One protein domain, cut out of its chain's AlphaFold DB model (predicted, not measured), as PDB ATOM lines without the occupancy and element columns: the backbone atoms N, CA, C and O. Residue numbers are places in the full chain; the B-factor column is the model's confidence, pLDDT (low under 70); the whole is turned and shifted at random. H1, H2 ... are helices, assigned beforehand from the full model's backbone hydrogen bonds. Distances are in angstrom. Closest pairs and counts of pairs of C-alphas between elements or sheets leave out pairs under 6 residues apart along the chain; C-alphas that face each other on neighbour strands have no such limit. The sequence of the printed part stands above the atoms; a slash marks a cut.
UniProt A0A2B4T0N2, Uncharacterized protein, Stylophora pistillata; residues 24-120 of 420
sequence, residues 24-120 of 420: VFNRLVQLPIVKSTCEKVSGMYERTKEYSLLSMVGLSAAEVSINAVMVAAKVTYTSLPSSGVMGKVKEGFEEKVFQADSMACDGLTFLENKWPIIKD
ATOM      1  N   VAL A  24     239.815 167.906 320.352       87.19
ATOM      2  CA  VAL A  24     238.854 167.958 321.451       87.19
ATOM      3  C   VAL A  24     237.474 168.388 320.969       87.19
ATOM      4  O   VAL A  24     236.492 167.777 321.372       87.19
ATOM      5  N   PHE A  25     237.372 169.355 320.053       86.56
ATOM      6  CA  PHE A  25     236.079 169.800 319.529       86.56
ATOM      7  C   PHE A  25     235.423 168.723 318.671       86.56
ATOM      8  O   PHE A  25     234.228 168.481 318.814       86.56
ATOM      9  N   ASN A  26     236.199 168.024 317.837       87.94
ATOM     10  CA  ASN A  26     235.670 166.912 317.044       87.94
ATOM     11  C   ASN A  26     235.100 165.804 317.939       87.94
ATOM     12  O   ASN A  26     234.039 165.265 317.642       87.94
ATOM     13  N   ARG A  27     235.769 165.490 319.054       87.19
ATOM     14  CA  ARG A  27     235.265 164.524 320.041       87.19
ATOM     15  C   ARG A  27     234.064 165.057 320.817       87.19
ATOM     16  O   ARG A  27     233.109 164.325 321.037       87.19
ATOM     17  N   LEU A  28     234.096 166.327 321.212       88.69
ATOM     18  CA  LEU A  28     233.039 166.955 321.995       88.69
ATOM     19  C   LEU A  28     231.724 167.001 321.208       88.69
ATOM     20  O   LEU A  28     230.689 166.624 321.741       88.69
ATOM     21  N   VAL A  29     231.767 167.384 319.929       87.88
ATOM     22  CA  VAL A  29     230.586 167.429 319.045       87.88
ATOM     23  C   VAL A  29     230.015 166.032 318.768       87.88
ATOM     24  O   VAL A  29     228.827 165.900 318.487       87.88
ATOM     25  N   GLN A  30     230.824 164.974 318.881       88.25
ATOM     26  CA  GLN A  30     230.349 163.591 318.759       88.25
ATOM     27  C   GLN A  30     229.582 163.100 319.993       88.25
ATOM     28  O   GLN A  30     228.872 162.099 319.894       88.25
ATOM     29  N   LEU A  31     229.693 163.772 321.143       88.62
ATOM     30  CA  LEU A  31     228.928 163.386 322.325       88.62
ATOM     31  C   LEU A  31     227.431 163.666 322.104       88.62
ATOM     32  O   LEU A  31     227.078 164.799 321.763       88.62
ATOM     33  N   PRO A  32     226.534 162.689 322.348       88.25
ATOM     34  CA  PRO A  32     225.102 162.849 322.082       88.25
ATOM     35  C   PRO A  32     224.470 164.047 322.799       88.25
ATOM     36  O   PRO A  32     223.680 164.780 322.205       88.25
ATOM     37  N   ILE A  33     224.874 164.293 324.050       86.75
ATOM     38  CA  ILE A  33     224.391 165.421 324.858       86.75
ATOM     39  C   ILE A  33     224.787 166.756 324.228       86.75
ATOM     40  O   ILE A  33     223.958 167.660 324.112       86.75
ATOM     41  N   VAL A  34     226.043 166.880 323.796       89.31
ATOM     42  CA  VAL A  34     226.550 168.104 323.167       89.31
ATOM     43  C   VAL A  34     225.844 168.326 321.840       89.31
ATOM     44  O   VAL A  34     225.326 169.414 321.611       89.31
ATOM     45  N   LYS A  35     225.747 167.289 321.003       89.44
ATOM     46  CA  LYS A  35     225.047 167.353 319.719       89.44
ATOM     47  C   LYS A  35     223.597 167.810 319.887       89.44
ATOM     48  O   LYS A  35     223.197 168.784 319.262       89.44
ATOM     49  N   SER A  36     222.848 167.172 320.785       88.62
ATOM     50  CA  SER A  36     221.451 167.528 321.060       88.62
ATOM     51  C   SER A  36     221.309 168.952 321.607       88.62
ATOM     52  O   SER A  36     220.383 169.671 321.239       88.62
ATOM     53  N   THR A  37     222.240 169.390 322.458       88.62
ATOM     54  CA  THR A  37     222.244 170.763 322.983       88.62
ATOM     55  C   THR A  37     222.512 171.771 321.871       88.62
ATOM     56  O   THR A  37     221.784 172.752 321.761       88.62
ATOM     57  N   CYS A  38     223.502 171.515 321.012       90.25
ATOM     58  CA  CYS A  38     223.788 172.349 319.850       90.25
ATOM     59  C   CYS A  38     222.583 172.425 318.908       90.25
ATOM     60  O   CYS A  38     222.210 173.516 318.509       90.25
ATOM     61  N   GLU A  39     221.928 171.303 318.603       91.50
ATOM     62  CA  GLU A  39     220.724 171.276 317.761       91.50
ATOM     63  C   GLU A  39     219.575 172.094 318.371       91.50
ATOM     64  O   GLU A  39     218.961 172.904 317.678       91.50
ATOM     65  N   LYS A  40     219.319 171.955 319.680       91.06
ATOM     66  CA  LYS A  40     218.289 172.740 320.380       91.06
ATOM     67  C   LYS A  40     218.601 174.234 320.385       91.06
ATOM     68  O   LYS A  40     217.717 175.035 320.093       91.06
ATOM     69  N   VAL A  41     219.838 174.608 320.709       91.62
ATOM     70  CA  VAL A  41     220.268 176.013 320.750       91.62
ATOM     71  C   VAL A  41     220.232 176.627 319.353       91.62
ATOM     72  O   VAL A  41     219.707 177.726 319.203       91.62
ATOM     73  N   SER A  42     220.699 175.913 318.327       90.94
ATOM     74  CA  SER A  42     220.594 176.357 316.935       90.94
ATOM     75  C   SER A  42     219.137 176.527 316.509       90.94
ATOM     76  O   SER A  42     218.792 177.548 315.929       90.94
ATOM     77  N   GLY A  43     218.248 175.596 316.866       92.12
ATOM     78  CA  GLY A  43     216.817 175.732 316.583       92.12
ATOM     79  C   GLY A  43     216.175 176.937 317.280       92.12
ATOM     80  O   GLY A  43     215.368 177.641 316.681       92.12
ATOM     81  N   MET A  44     216.543 177.221 318.532       91.62
ATOM     82  CA  MET A  44     216.090 178.429 319.236       91.62
ATOM     83  C   MET A  44     216.635 179.709 318.599       91.62
ATOM     84  O   MET A  44     215.920 180.708 318.515       91.62
ATOM     85  N   TYR A  45     217.890 179.680 318.156       91.25
ATOM     86  CA  TYR A  45     218.526 180.790 317.468       91.25
ATOM     87  C   TYR A  45     217.817 181.113 316.148       91.25
ATOM     88  O   TYR A  45     217.431 182.264 315.956       91.25
ATOM     89  N   GLU A  46     217.557 180.115 315.297       91.38
ATOM     90  CA  GLU A  46     216.838 180.323 314.031       91.38
ATOM     91  C   GLU A  46     215.427 180.870 314.272       91.38
ATOM     92  O   GLU A  46     215.051 181.881 313.687       91.38
ATOM     93  N   ARG A  47     214.689 180.331 315.254       90.56
ATOM     94  CA  ARG A  47     213.383 180.901 315.641       90.56
ATOM     95  C   ARG A  47     213.483 182.360 316.085       90.56
ATOM     96  O   ARG A  47     212.627 183.169 315.753       90.56
ATOM     97  N   THR A  48     214.523 182.716 316.839       89.31
ATOM     98  CA  THR A  48     214.740 184.097 317.310       89.31
ATOM     99  C   THR A  48     215.104 185.033 316.160       89.31
ATOM    100  O   THR A  48     214.699 186.198 316.141       89.31
ATOM    101  N   LYS A  49     215.871 184.530 315.194       90.31
ATOM    102  CA  LYS A  49     216.241 185.234 313.968       90.31
ATOM    103  C   LYS A  49     215.023 185.503 313.099       90.31
ATOM    104  O   LYS A  49     214.874 186.622 312.622       90.31
ATOM    105  N   GLU A  50     214.135 184.530 312.961       90.12
ATOM    106  CA  GLU A  50     212.911 184.639 312.163       90.12
ATOM    107  C   GLU A  50     211.789 185.415 312.867       90.12
ATOM    108  O   GLU A  50     210.903 185.940 312.200       90.12
ATOM    109  N   TYR A  51     211.853 185.569 314.195       89.81
ATOM    110  CA  TYR A  51     210.814 186.232 314.991       89.81
ATOM    111  C   TYR A  51     210.517 187.677 314.563       89.81
ATOM    112  O   TYR A  51     209.383 188.140 314.659       89.81
ATOM    113  N   SER A  52     211.530 188.428 314.118       90.06
ATOM    114  CA  SER A  52     211.324 189.797 313.639       90.06
ATOM    115  C   SER A  52     212.294 190.166 312.526       90.06
ATOM    116  O   SER A  52     213.443 189.730 312.520       90.06
ATOM    117  N   LEU A  53     211.868 191.047 311.617       88.56
ATOM    118  CA  LEU A  53     212.717 191.542 310.526       88.56
ATOM    119  C   LEU A  53     213.988 192.237 311.057       88.56
ATOM    120  O   LEU A  53     215.064 192.100 310.476       88.56
ATOM    121  N   LEU A  54     213.888 192.933 312.196       86.88
ATOM    122  CA  LEU A  54     215.040 193.541 312.869       86.88
ATOM    123  C   LEU A  54     216.015 192.482 313.404       86.88
ATOM    124  O   LEU A  54     217.224 192.623 313.207       86.88
ATOM    125  N   SER A  55     215.504 191.421 314.036       86.44
ATOM    126  CA  SER A  55     216.307 190.280 314.496       86.44
ATOM    127  C   SER A  55     216.987 189.583 313.324       86.44
ATOM    128  O   SER A  55     218.188 189.339 313.378       86.44
ATOM    129  N   MET A  56     216.252 189.336 312.242       89.94
ATOM    130  CA  MET A  56     216.754 188.666 311.048       89.94
ATOM    131  C   MET A  56     217.930 189.425 310.443       89.94
ATOM    132  O   MET A  56     218.997 188.849 310.236       89.94
ATOM    133  N   VAL A  57     217.769 190.728 310.196       90.19
ATOM    134  CA  VAL A  57     218.826 191.562 309.610       90.19
ATOM    135  C   VAL A  57     220.010 191.692 310.569       90.19
ATOM    136  O   VAL A  57     221.155 191.528 310.148       90.19
ATOM    137  N   GLY A  58     219.754 191.952 311.854       90.81
ATOM    138  CA  GLY A  58     220.803 192.122 312.860       90.81
ATOM    139  C   GLY A  58     221.645 190.861 313.063       90.81
ATOM    140  O   GLY A  58     222.875 190.927 313.022       90.81
ATOM    141  N   LEU A  59     220.994 189.708 313.228       89.88
ATOM    142  CA  LEU A  59     221.659 188.423 313.439       89.88
ATOM    143  C   LEU A  59     222.340 187.911 312.163       89.88
ATOM    144  O   LEU A  59     223.479 187.459 312.236       89.88
ATOM    145  N   SER A  60     221.738 188.090 310.982       89.75
ATOM    146  CA  SER A  60     222.397 187.737 309.710       89.75
ATOM    147  C   SER A  60     223.642 188.590 309.451       89.75
ATOM    148  O   SER A  60     224.679 188.081 309.026       89.75
ATOM    149  N   ALA A  61     223.586 189.893 309.744       91.31
ATOM    150  CA  ALA A  61     224.761 190.756 309.651       91.31
ATOM    151  C   ALA A  61     225.861 190.319 310.633       91.31
ATOM    152  O   ALA A  61     227.043 190.312 310.278       91.31
ATOM    153  N   ALA A  62     225.481 189.906 311.847       91.69
ATOM    154  CA  ALA A  62     226.412 189.361 312.826       91.69
ATOM    155  C   ALA A  62     227.066 188.057 312.331       91.69
ATOM    156  O   ALA A  62     228.294 187.959 312.368       91.69
ATOM    157  N   GLU A  63     226.301 187.106 311.786       92.00
ATOM    158  CA  GLU A  63     226.818 185.865 311.186       92.00
ATOM    159  C   GLU A  63     227.847 186.143 310.092       92.00
ATOM    160  O   GLU A  63     228.961 185.615 310.127       92.00
ATOM    161  N   VAL A  64     227.505 187.015 309.138       91.75
ATOM    162  CA  VAL A  64     228.410 187.398 308.048       91.75
ATOM    163  C   VAL A  64     229.681 188.033 308.606       91.75
ATOM    164  O   VAL A  64     230.776 187.703 308.153       91.75
ATOM    165  N   SER A  65     229.565 188.901 309.615       89.88
ATOM    166  CA  SER A  65     230.727 189.551 310.228       89.88
ATOM    167  C   SER A  65     231.660 188.552 310.919       89.88
ATOM    168  O   SER A  65     232.875 188.614 310.732       89.88
ATOM    169  N   ILE A  66     231.109 187.582 311.653       89.88
ATOM    170  CA  ILE A  66     231.881 186.544 312.342       89.88
ATOM    171  C   ILE A  66     232.556 185.630 311.318       89.88
ATOM    172  O   ILE A  66     233.752 185.353 311.435       89.88
ATOM    173  N   ASN A  67     231.830 185.223 310.276       89.69
ATOM    174  CA  ASN A  67     232.373 184.400 309.198       89.69
ATOM    175  C   ASN A  67     233.502 185.122 308.455       89.69
ATOM    176  O   ASN A  67     234.555 184.532 308.211       89.69
ATOM    177  N   ALA A  68     233.338 186.413 308.160       89.69
ATOM    178  CA  ALA A  68     234.373 187.224 307.530       89.69
ATOM    179  C   ALA A  68     235.632 187.324 308.406       89.69
ATOM    180  O   ALA A  68     236.741 187.122 307.910       89.69
ATOM    181  N   VAL A  69     235.476 187.572 309.711       88.38
ATOM    182  CA  VAL A  69     236.600 187.606 310.661       88.38
ATOM    183  C   VAL A  69     237.294 186.249 310.733       88.38
ATOM    184  O   VAL A  69     238.521 186.197 310.723       88.38
ATOM    185  N   MET A  70     236.543 185.149 310.750       85.75
ATOM    186  CA  MET A  70     237.103 183.798 310.799       85.75
ATOM    187  C   MET A  70     237.912 183.469 309.540       85.75
ATOM    188  O   MET A  70     239.036 182.974 309.635       85.75
ATOM    189  N   VAL A  71     237.382 183.791 308.357       85.88
ATOM    190  CA  VAL A  71     238.090 183.619 307.081       85.88
ATOM    191  C   VAL A  71     239.337 184.501 307.039       85.88
ATOM    192  O   VAL A  71     240.416 184.014 306.702       85.88
ATOM    193  N   ALA A  72     239.235 185.769 307.438       83.25
ATOM    194  CA  ALA A  72     240.369 186.686 307.478       83.25
ATOM    195  C   ALA A  72     241.454 186.217 308.462       83.25
ATOM    196  O   ALA A  72     242.637 186.216 308.119       83.25
ATOM    197  N   ALA A  73     241.077 185.751 309.653       84.06
ATOM    198  CA  ALA A  73     241.998 185.171 310.627       84.06
ATOM    199  C   ALA A  73     242.696 183.925 310.061       84.06
ATOM    200  O   ALA A  73     243.910 183.779 310.181       84.06
ATOM    201  N   LYS A  74     241.953 183.059 309.362       84.25
ATOM    202  CA  LYS A  74     242.505 181.869 308.708       84.25
ATOM    203  C   LYS A  74     243.536 182.236 307.639       84.25
ATOM    204  O   LYS A  74     244.625 181.672 307.631       84.25
ATOM    205  N   VAL A  75     243.206 183.185 306.764       83.69
ATOM    206  CA  VAL A  75     244.081 183.644 305.670       83.69
ATOM    207  C   VAL A  75     245.317 184.366 306.205       83.69
ATOM    208  O   VAL A  75     246.433 184.119 305.756       83.69
ATOM    209  N   THR A  76     245.149 185.244 307.192       81.06
ATOM    210  CA  THR A  76     246.281 185.945 307.811       81.06
ATOM    211  C   THR A  76     247.217 184.958 308.498       81.06
ATOM    212  O   THR A  76     248.424 185.014 308.273       81.06
ATOM    213  N   TYR A  77     246.680 183.979 309.225       81.50
ATOM    214  CA  TYR A  77     247.474 182.934 309.859       81.50
ATOM    215  C   TYR A  77     248.230 182.051 308.849       81.50
ATOM    216  O   TYR A  77     249.418 181.772 309.036       81.50
ATOM    217  N   THR A  78     247.587 181.624 307.753       79.12
ATOM    218  CA  THR A  78     248.259 180.830 306.703       79.12
ATOM    219  C   THR A  78     249.337 181.624 305.980       79.12
ATOM    220  O   THR A  78     250.356 181.045 305.611       79.12
ATOM    221  N   SER A  79     249.142 182.934 305.813       81.31
ATOM    222  CA  SER A  79     250.098 183.819 305.145       81.31
ATOM    223  C   SER A  79     251.364 184.102 305.963       81.31
ATOM    224  O   SER A  79     252.355 184.577 305.409       81.31
ATOM    225  N   LEU A  80     251.365 183.797 307.270       81.19
ATOM    226  CA  LEU A  80     252.540 183.999 308.112       81.19
ATOM    227  C   LEU A  80     253.685 183.068 307.685       81.19
ATOM    228  O   LEU A  80     253.485 181.844 307.632       81.19
ATOM    229  N   PRO A  81     254.891 183.617 307.441       78.19
ATOM    230  CA  PRO A  81     256.030 182.831 307.004       78.19
ATOM    231  C   PRO A  81     256.409 181.813 308.078       78.19
ATOM    232  O   PRO A  81     256.607 182.156 309.242       78.19
ATOM    233  N   SER A  82     256.555 180.555 307.670       78.25
ATOM    234  CA  SER A  82     256.960 179.458 308.560       78.25
ATOM    235  C   SER A  82     258.458 179.469 308.893       78.25
ATOM    236  O   SER A  82     258.941 178.588 309.592       78.25
ATOM    237  N   SER A  83     259.215 180.449 308.392       74.06
ATOM    238  CA  SER A  83     260.658 180.575 308.610       74.06
ATOM    239  C   SER A  83     261.021 181.914 309.259       74.06
ATOM    240  O   SER A  83     260.231 182.860 309.298       74.06
ATOM    241  N   GLY A  84     262.232 181.992 309.814       81.94
ATOM    242  CA  GLY A  84     262.715 183.179 310.520       81.94
ATOM    243  C   GLY A  84     262.097 183.361 311.910       81.94
ATOM    244  O   GLY A  84     261.547 182.432 312.498       81.94
ATOM    245  N   VAL A  85     262.220 184.572 312.463       79.44
ATOM    246  CA  VAL A  85     261.742 184.897 313.822       79.44
ATOM    247  C   VAL A  85     260.227 184.702 313.939       79.44
ATOM    248  O   VAL A  85     259.762 184.119 314.912       79.44
ATOM    249  N   MET A  86     259.469 185.111 312.916       79.06
ATOM    250  CA  MET A  86     258.015 184.934 312.880       79.06
ATOM    251  C   MET A  86     257.612 183.456 312.778       79.06
ATOM    252  O   MET A  86     256.654 183.044 313.424       79.06
ATOM    253  N   GLY A  87     258.386 182.644 312.049       81.94
ATOM    254  CA  GLY A  87     258.196 181.193 311.987       81.94
ATOM    255  C   GLY A  87     258.353 180.510 313.345       81.94
ATOM    256  O   GLY A  87     257.525 179.683 313.701       81.94
ATOM    257  N   LYS A  88     259.345 180.916 314.152       81.62
ATOM    258  CA  LYS A  88     259.520 180.400 315.525       81.62
ATOM    259  C   LYS A  88     258.362 180.777 316.449       81.62
ATOM    260  O   LYS A  88     257.962 179.973 317.283       81.62
ATOM    261  N   VAL A  89     257.826 181.991 316.310       82.81
ATOM    262  CA  VAL A  89     256.648 182.432 317.078       82.81
ATOM    263  C   VAL A  89     255.413 181.634 316.667       82.81
ATOM    264  O   VAL A  89     254.669 181.181 317.533       82.81
ATOM    265  N   LYS A  90     255.222 181.418 315.361       83.19
ATOM    266  CA  LYS A  90     254.151 180.580 314.821       83.19
ATOM    267  C   LYS A  90     254.264 179.146 315.335       83.19
ATOM    268  O   LYS A  90     253.310 178.656 315.916       83.19
ATOM    269  N   GLU A  91     255.429 178.512 315.219       83.75
ATOM    270  CA  GLU A  91     255.653 177.146 315.713       83.75
ATOM    271  C   GLU A  91     255.435 177.036 317.228       83.75
ATOM    272  O   GLU A  91     254.746 176.126 317.680       83.75
ATOM    273  N   GLY A  92     255.935 177.993 318.017       84.50
ATOM    274  CA  GLY A  92     255.702 178.012 319.463       84.50
ATOM    275  C   GLY A  92     254.226 178.189 319.831       84.50
ATOM    276  O   GLY A  92     253.751 177.592 320.795       84.50
ATOM    277  N   PHE A  93     253.472 178.976 319.060       84.94
ATOM    278  CA  PHE A  93     252.023 179.081 319.223       84.94
ATOM    279  C   PHE A  93     251.318 177.767 318.855       84.94
ATOM    280  O   PHE A  93     250.478 177.300 319.621       84.94
ATOM    281  N   GLU A  94     251.689 177.138 317.739       85.62
ATOM    282  CA  GLU A  94     251.147 175.844 317.297       85.62
ATOM    283  C   GLU A  94     251.381 174.742 318.326       85.62
ATOM    284  O   GLU A  94     250.457 174.003 318.655       85.62
ATOM    285  N   GLU A  95     252.585 174.678 318.890       88.00
ATOM    286  CA  GLU A  95     252.936 173.733 319.946       88.00
ATOM    287  C   GLU A  95     252.079 173.947 321.199       88.00
ATOM    288  O   GLU A  95     251.573 172.988 321.781       88.00
ATOM    289  N   LYS A  96     251.854 175.203 321.603       87.44
ATOM    290  CA  LYS A  96     251.001 175.522 322.756       87.44
ATOM    291  C   LYS A  96     249.536 175.184 322.511       87.44
ATOM    292  O   LYS A  96     248.884 174.669 323.418       87.44
ATOM    293  N   VAL A  97     249.026 175.438 321.307       86.62
ATOM    294  CA  VAL A  97     247.663 175.049 320.914       86.62
ATOM    295  C   VAL A  97     247.526 173.528 320.906       86.62
ATOM    296  O   VAL A  97     246.555 173.011 321.449       86.62
ATOM    297  N   PHE A  98     248.512 172.806 320.373       87.94
ATOM    298  CA  PHE A  98     248.526 171.345 320.381       87.94
ATOM    299  C   PHE A  98     248.581 170.777 321.806       87.94
ATOM    300  O   PHE A  98     247.816 169.880 322.147       87.94
ATOM    301  N   GLN A  99     249.428 171.340 322.671       89.12
ATOM    302  CA  GLN A  99     249.500 170.958 324.081       89.12
ATOM    303  C   GLN A  99     248.155 171.173 324.792       89.12
ATOM    304  O   GLN A  99     247.713 170.307 325.545       89.12
ATOM    305  N   ALA A 100     247.491 172.303 324.535       89.25
ATOM    306  CA  ALA A 100     246.170 172.586 325.084       89.25
ATOM    307  C   ALA A 100     245.101 171.611 324.558       89.25
ATOM    308  O   ALA A 100     244.292 171.126 325.346       89.25
ATOM    309  N   ASP A 101     245.118 171.282 323.262       89.50
ATOM    310  CA  ASP A 101     244.199 170.312 322.651       89.50
ATOM    311  C   ASP A 101     244.388 168.903 323.233       89.50
ATOM    312  O   ASP A 101     243.413 168.245 323.597       89.50
ATOM    313  N   SER A 102     245.641 168.471 323.421       89.50
ATOM    314  CA  SER A 102     245.969 167.200 324.077       89.50
ATOM    315  C   SER A 102     245.445 167.157 325.512       89.50
ATOM    316  O   SER A 102     244.728 166.228 325.873       89.50
ATOM    317  N   MET A 103     245.730 168.185 326.321       91.25
ATOM    318  CA  MET A 103     245.241 168.265 327.704       91.25
ATOM    319  C   MET A 103     243.710 168.277 327.775       91.25
ATOM    320  O   MET A 103     243.120 167.672 328.670       91.25
ATOM    321  N   ALA A 104     243.053 168.949 326.831       91.31
ATOM    322  CA  ALA A 104     241.601 168.984 326.758       91.31
ATOM    323  C   ALA A 104     241.020 167.616 326.350       91.31
ATOM    324  O   ALA A 104     240.006 167.194 326.906       91.31
ATOM    325  N   CYS A 105     241.682 166.879 325.452       91.44
ATOM    326  CA  CYS A 105     241.327 165.499 325.115       91.44
ATOM    327  C   CYS A 105     241.502 164.542 326.303       91.44
ATOM    328  O   CYS A 105     240.650 163.673 326.516       91.44
ATOM    329  N   ASP A 106     242.562 164.702 327.092       92.31
ATOM    330  CA  ASP A 106     242.787 163.918 328.310       92.31
ATOM    331  C   ASP A 106     241.711 164.220 329.357       92.31
ATOM    332  O   ASP A 106     241.112 163.302 329.923       92.31
ATOM    333  N   GLY A 107     241.383 165.501 329.550       91.75
ATOM    334  CA  GLY A 107     240.291 165.940 330.418       91.75
ATOM    335  C   GLY A 107     238.935 165.384 329.984       91.75
ATOM    336  O   GLY A 107     238.173 164.887 330.815       91.75
ATOM    337  N   LEU A 108     238.649 165.387 328.680       91.62
ATOM    338  CA  LEU A 108     237.432 164.793 328.132       91.62
ATOM    339  C   LEU A 108     237.388 163.280 328.384       91.62
ATOM    340  O   LEU A 108     236.368 162.754 328.817       91.62
ATOM    341  N   THR A 109     238.511 162.588 328.196       92.00
ATOM    342  CA  THR A 109     238.633 161.148 328.468       92.00
ATOM    343  C   THR A 109     238.426 160.836 329.951       92.00
ATOM    344  O   THR A 109     237.751 159.868 330.301       92.00
ATOM    345  N   PHE A 110     238.943 161.678 330.846       92.12
ATOM    346  CA  PHE A 110     238.693 161.563 332.279       92.12
ATOM    347  C   PHE A 110     237.204 161.722 332.621       92.12
ATOM    348  O   PHE A 110     236.665 160.924 333.390       92.12
ATOM    349  N   LEU A 111     236.524 162.715 332.036       88.12
ATOM    350  CA  LEU A 111     235.086 162.925 332.234       88.12
ATOM    351  C   LEU A 111     234.264 161.748 331.715       88.12
ATOM    352  O   LEU A 111     233.380 161.272 332.421       88.12
ATOM    353  N   GLU A 112     234.594 161.244 330.530       88.81
ATOM    354  CA  GLU A 112     233.970 160.062 329.937       88.81
ATOM    355  C   GLU A 112     234.112 158.812 330.820       88.81
ATOM    356  O   GLU A 112     233.173 158.029 330.934       88.81
ATOM    357  N   ASN A 113     235.271 158.623 331.458       91.25
ATOM    358  CA  ASN A 113     235.519 157.487 332.347       91.25
ATOM    359  C   ASN A 113     234.802 157.635 333.695       91.25
ATOM    360  O   ASN A 113     234.320 156.650 334.252       91.25
ATOM    361  N   LYS A 114     234.742 158.855 334.237       92.44
ATOM    362  CA  LYS A 114     234.100 159.134 335.528       92.44
ATOM    363  C   LYS A 114     232.573 159.144 335.425       92.44
ATOM    364  O   LYS A 114     231.896 158.710 336.354       92.44
ATOM    365  N   TRP A 115     232.045 159.633 334.307       87.19
ATOM    366  CA  TRP A 115     230.619 159.812 334.055       87.19
ATOM    367  C   TRP A 115     230.242 159.176 332.710       87.19
ATOM    368  O   TRP A 115     230.014 159.887 331.730       87.19
ATOM    369  N   PRO A 116     230.134 157.837 332.645       86.12
ATOM    370  CA  PRO A 116     229.844 157.135 331.392       86.12
ATOM    371  C   PRO A 116     228.496 157.541 330.783       86.12
ATOM    372  O   PRO A 116     228.350 157.501 329.567       86.12
ATOM    373  N   ILE A 117     227.569 158.032 331.612       84.56
ATOM    374  CA  ILE A 117     226.263 158.562 331.198       84.56
ATOM    375  C   ILE A 117     226.359 159.695 330.162       84.56
ATOM    376  O   ILE A 117     225.415 159.936 329.423       84.56
ATOM    377  N   ILE A 118     227.508 160.378 330.058       82.62
ATOM    378  CA  ILE A 118     227.746 161.421 329.047       82.62
ATOM    379  C   ILE A 118     227.746 160.845 327.617       82.62
ATOM    380  O   ILE A 118     227.504 161.574 326.652       82.62
ATOM    381  N   LYS A 119     228.013 159.541 327.470       85.00
ATOM    382  CA  LYS A 119     227.985 158.824 326.186       85.00
ATOM    383  C   LYS A 119     226.600 158.297 325.824       85.00
ATOM    384  O   LYS A 119     226.404 157.892 324.680       85.00
ATOM    385  N   ASP A 120     225.669 158.288 326.772       86.38
ATOM    386  CA  ASP A 120     224.317 157.802 326.532       86.38
ATOM    387  C   ASP A 120     223.514 158.829 325.726       86.38
ATOM    388  O   ASP A 120     223.847 160.014 325.646       86.38
TER     389      ASP A 120
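What this domain is: This is residues 24 to 120 of the 420 residues of an uncharacterized protein of Stylophora pistillata (UniProt A0A2B4T0N2). Three long helices, H2, H3 and H4, make the sides of a flat, open triangle with an empty middle. The short H1 folds inward from the start of H2 and reaches H4 with its first residues, while the four-residue H5 sits at the corner between the last residues of H4 and the first of H2. The printed part has 97 residues with five named helices, in the order H1, H2, H3, H4, H5, and no named strand; the class is all helix. The whole is only just extended, close to loose, with a radius of gyration of the C-alphas of 18.9 A, and it spans 52 by 41 by 12 A.

How they stand to each other: H1, residues 24 to 30, touches H4, residues 84 to 114, which meets it with residues 101 to 108 alone. Their closest C-alphas, those of Val 24 and Cys 105, are 5.1 A apart, and the two helices run the same way at a steep tilt of 43 degrees. H1 is close to but not clearly touching H2, residues 32 to 50; their closest C-alphas, those of Val 29 and Lys 35, are 5.6 A apart, and their lines are about perpendicular, at 82 degrees. H2 touches H3, residues 53 to 79, through residues 48 to 50 of H2 and 55 to 60 of H3 alone. The closest C-alphas there, those of Lys 49 and Met 56, are 4.5 A apart, and the two run opposite ways at a steep tilt of 54 degrees. H3 and H4 are apart, and so are H2 and H4. H5, residues 116 to 119, touches H2 at residues 32 to 33 alone, the closest C-alphas being those of Pro 32 and Lys 119, 6.4 A apart. H4 and H5 are close but not clearly touching, with the C-alphas of Glu 112 and Ile 118 closest at 6.4 A. In H1, H2, H3 and H4 every O i to N i+4 pair is within hydrogen-bond range; H5 is too short for such a pair.

Where its parts are: H1 begins at C-alpha 24, (238.854, 167.958, 321.451). H2 measures 26.9 A from first to last C-alpha, H3 38.5 A and H4, the longest, 45.0 A. H4 begins at C-alpha 84, (262.715, 183.179, 310.520), and H5 ends at C-alpha 119, (227.985, 158.824, 326.186).

The domain as a whole: The two C-alphas farthest apart, those of Tyr 51 and Gly 84, are 52.2 A from each other. Residues 39 to 44 of H2, 61 to 76 of H3 and 92 to 99 of H4 stand free. The four links are tight, and the printed part has no cut. The mean pLDDT of the printed part is 87.5, and no printed residue is under 70.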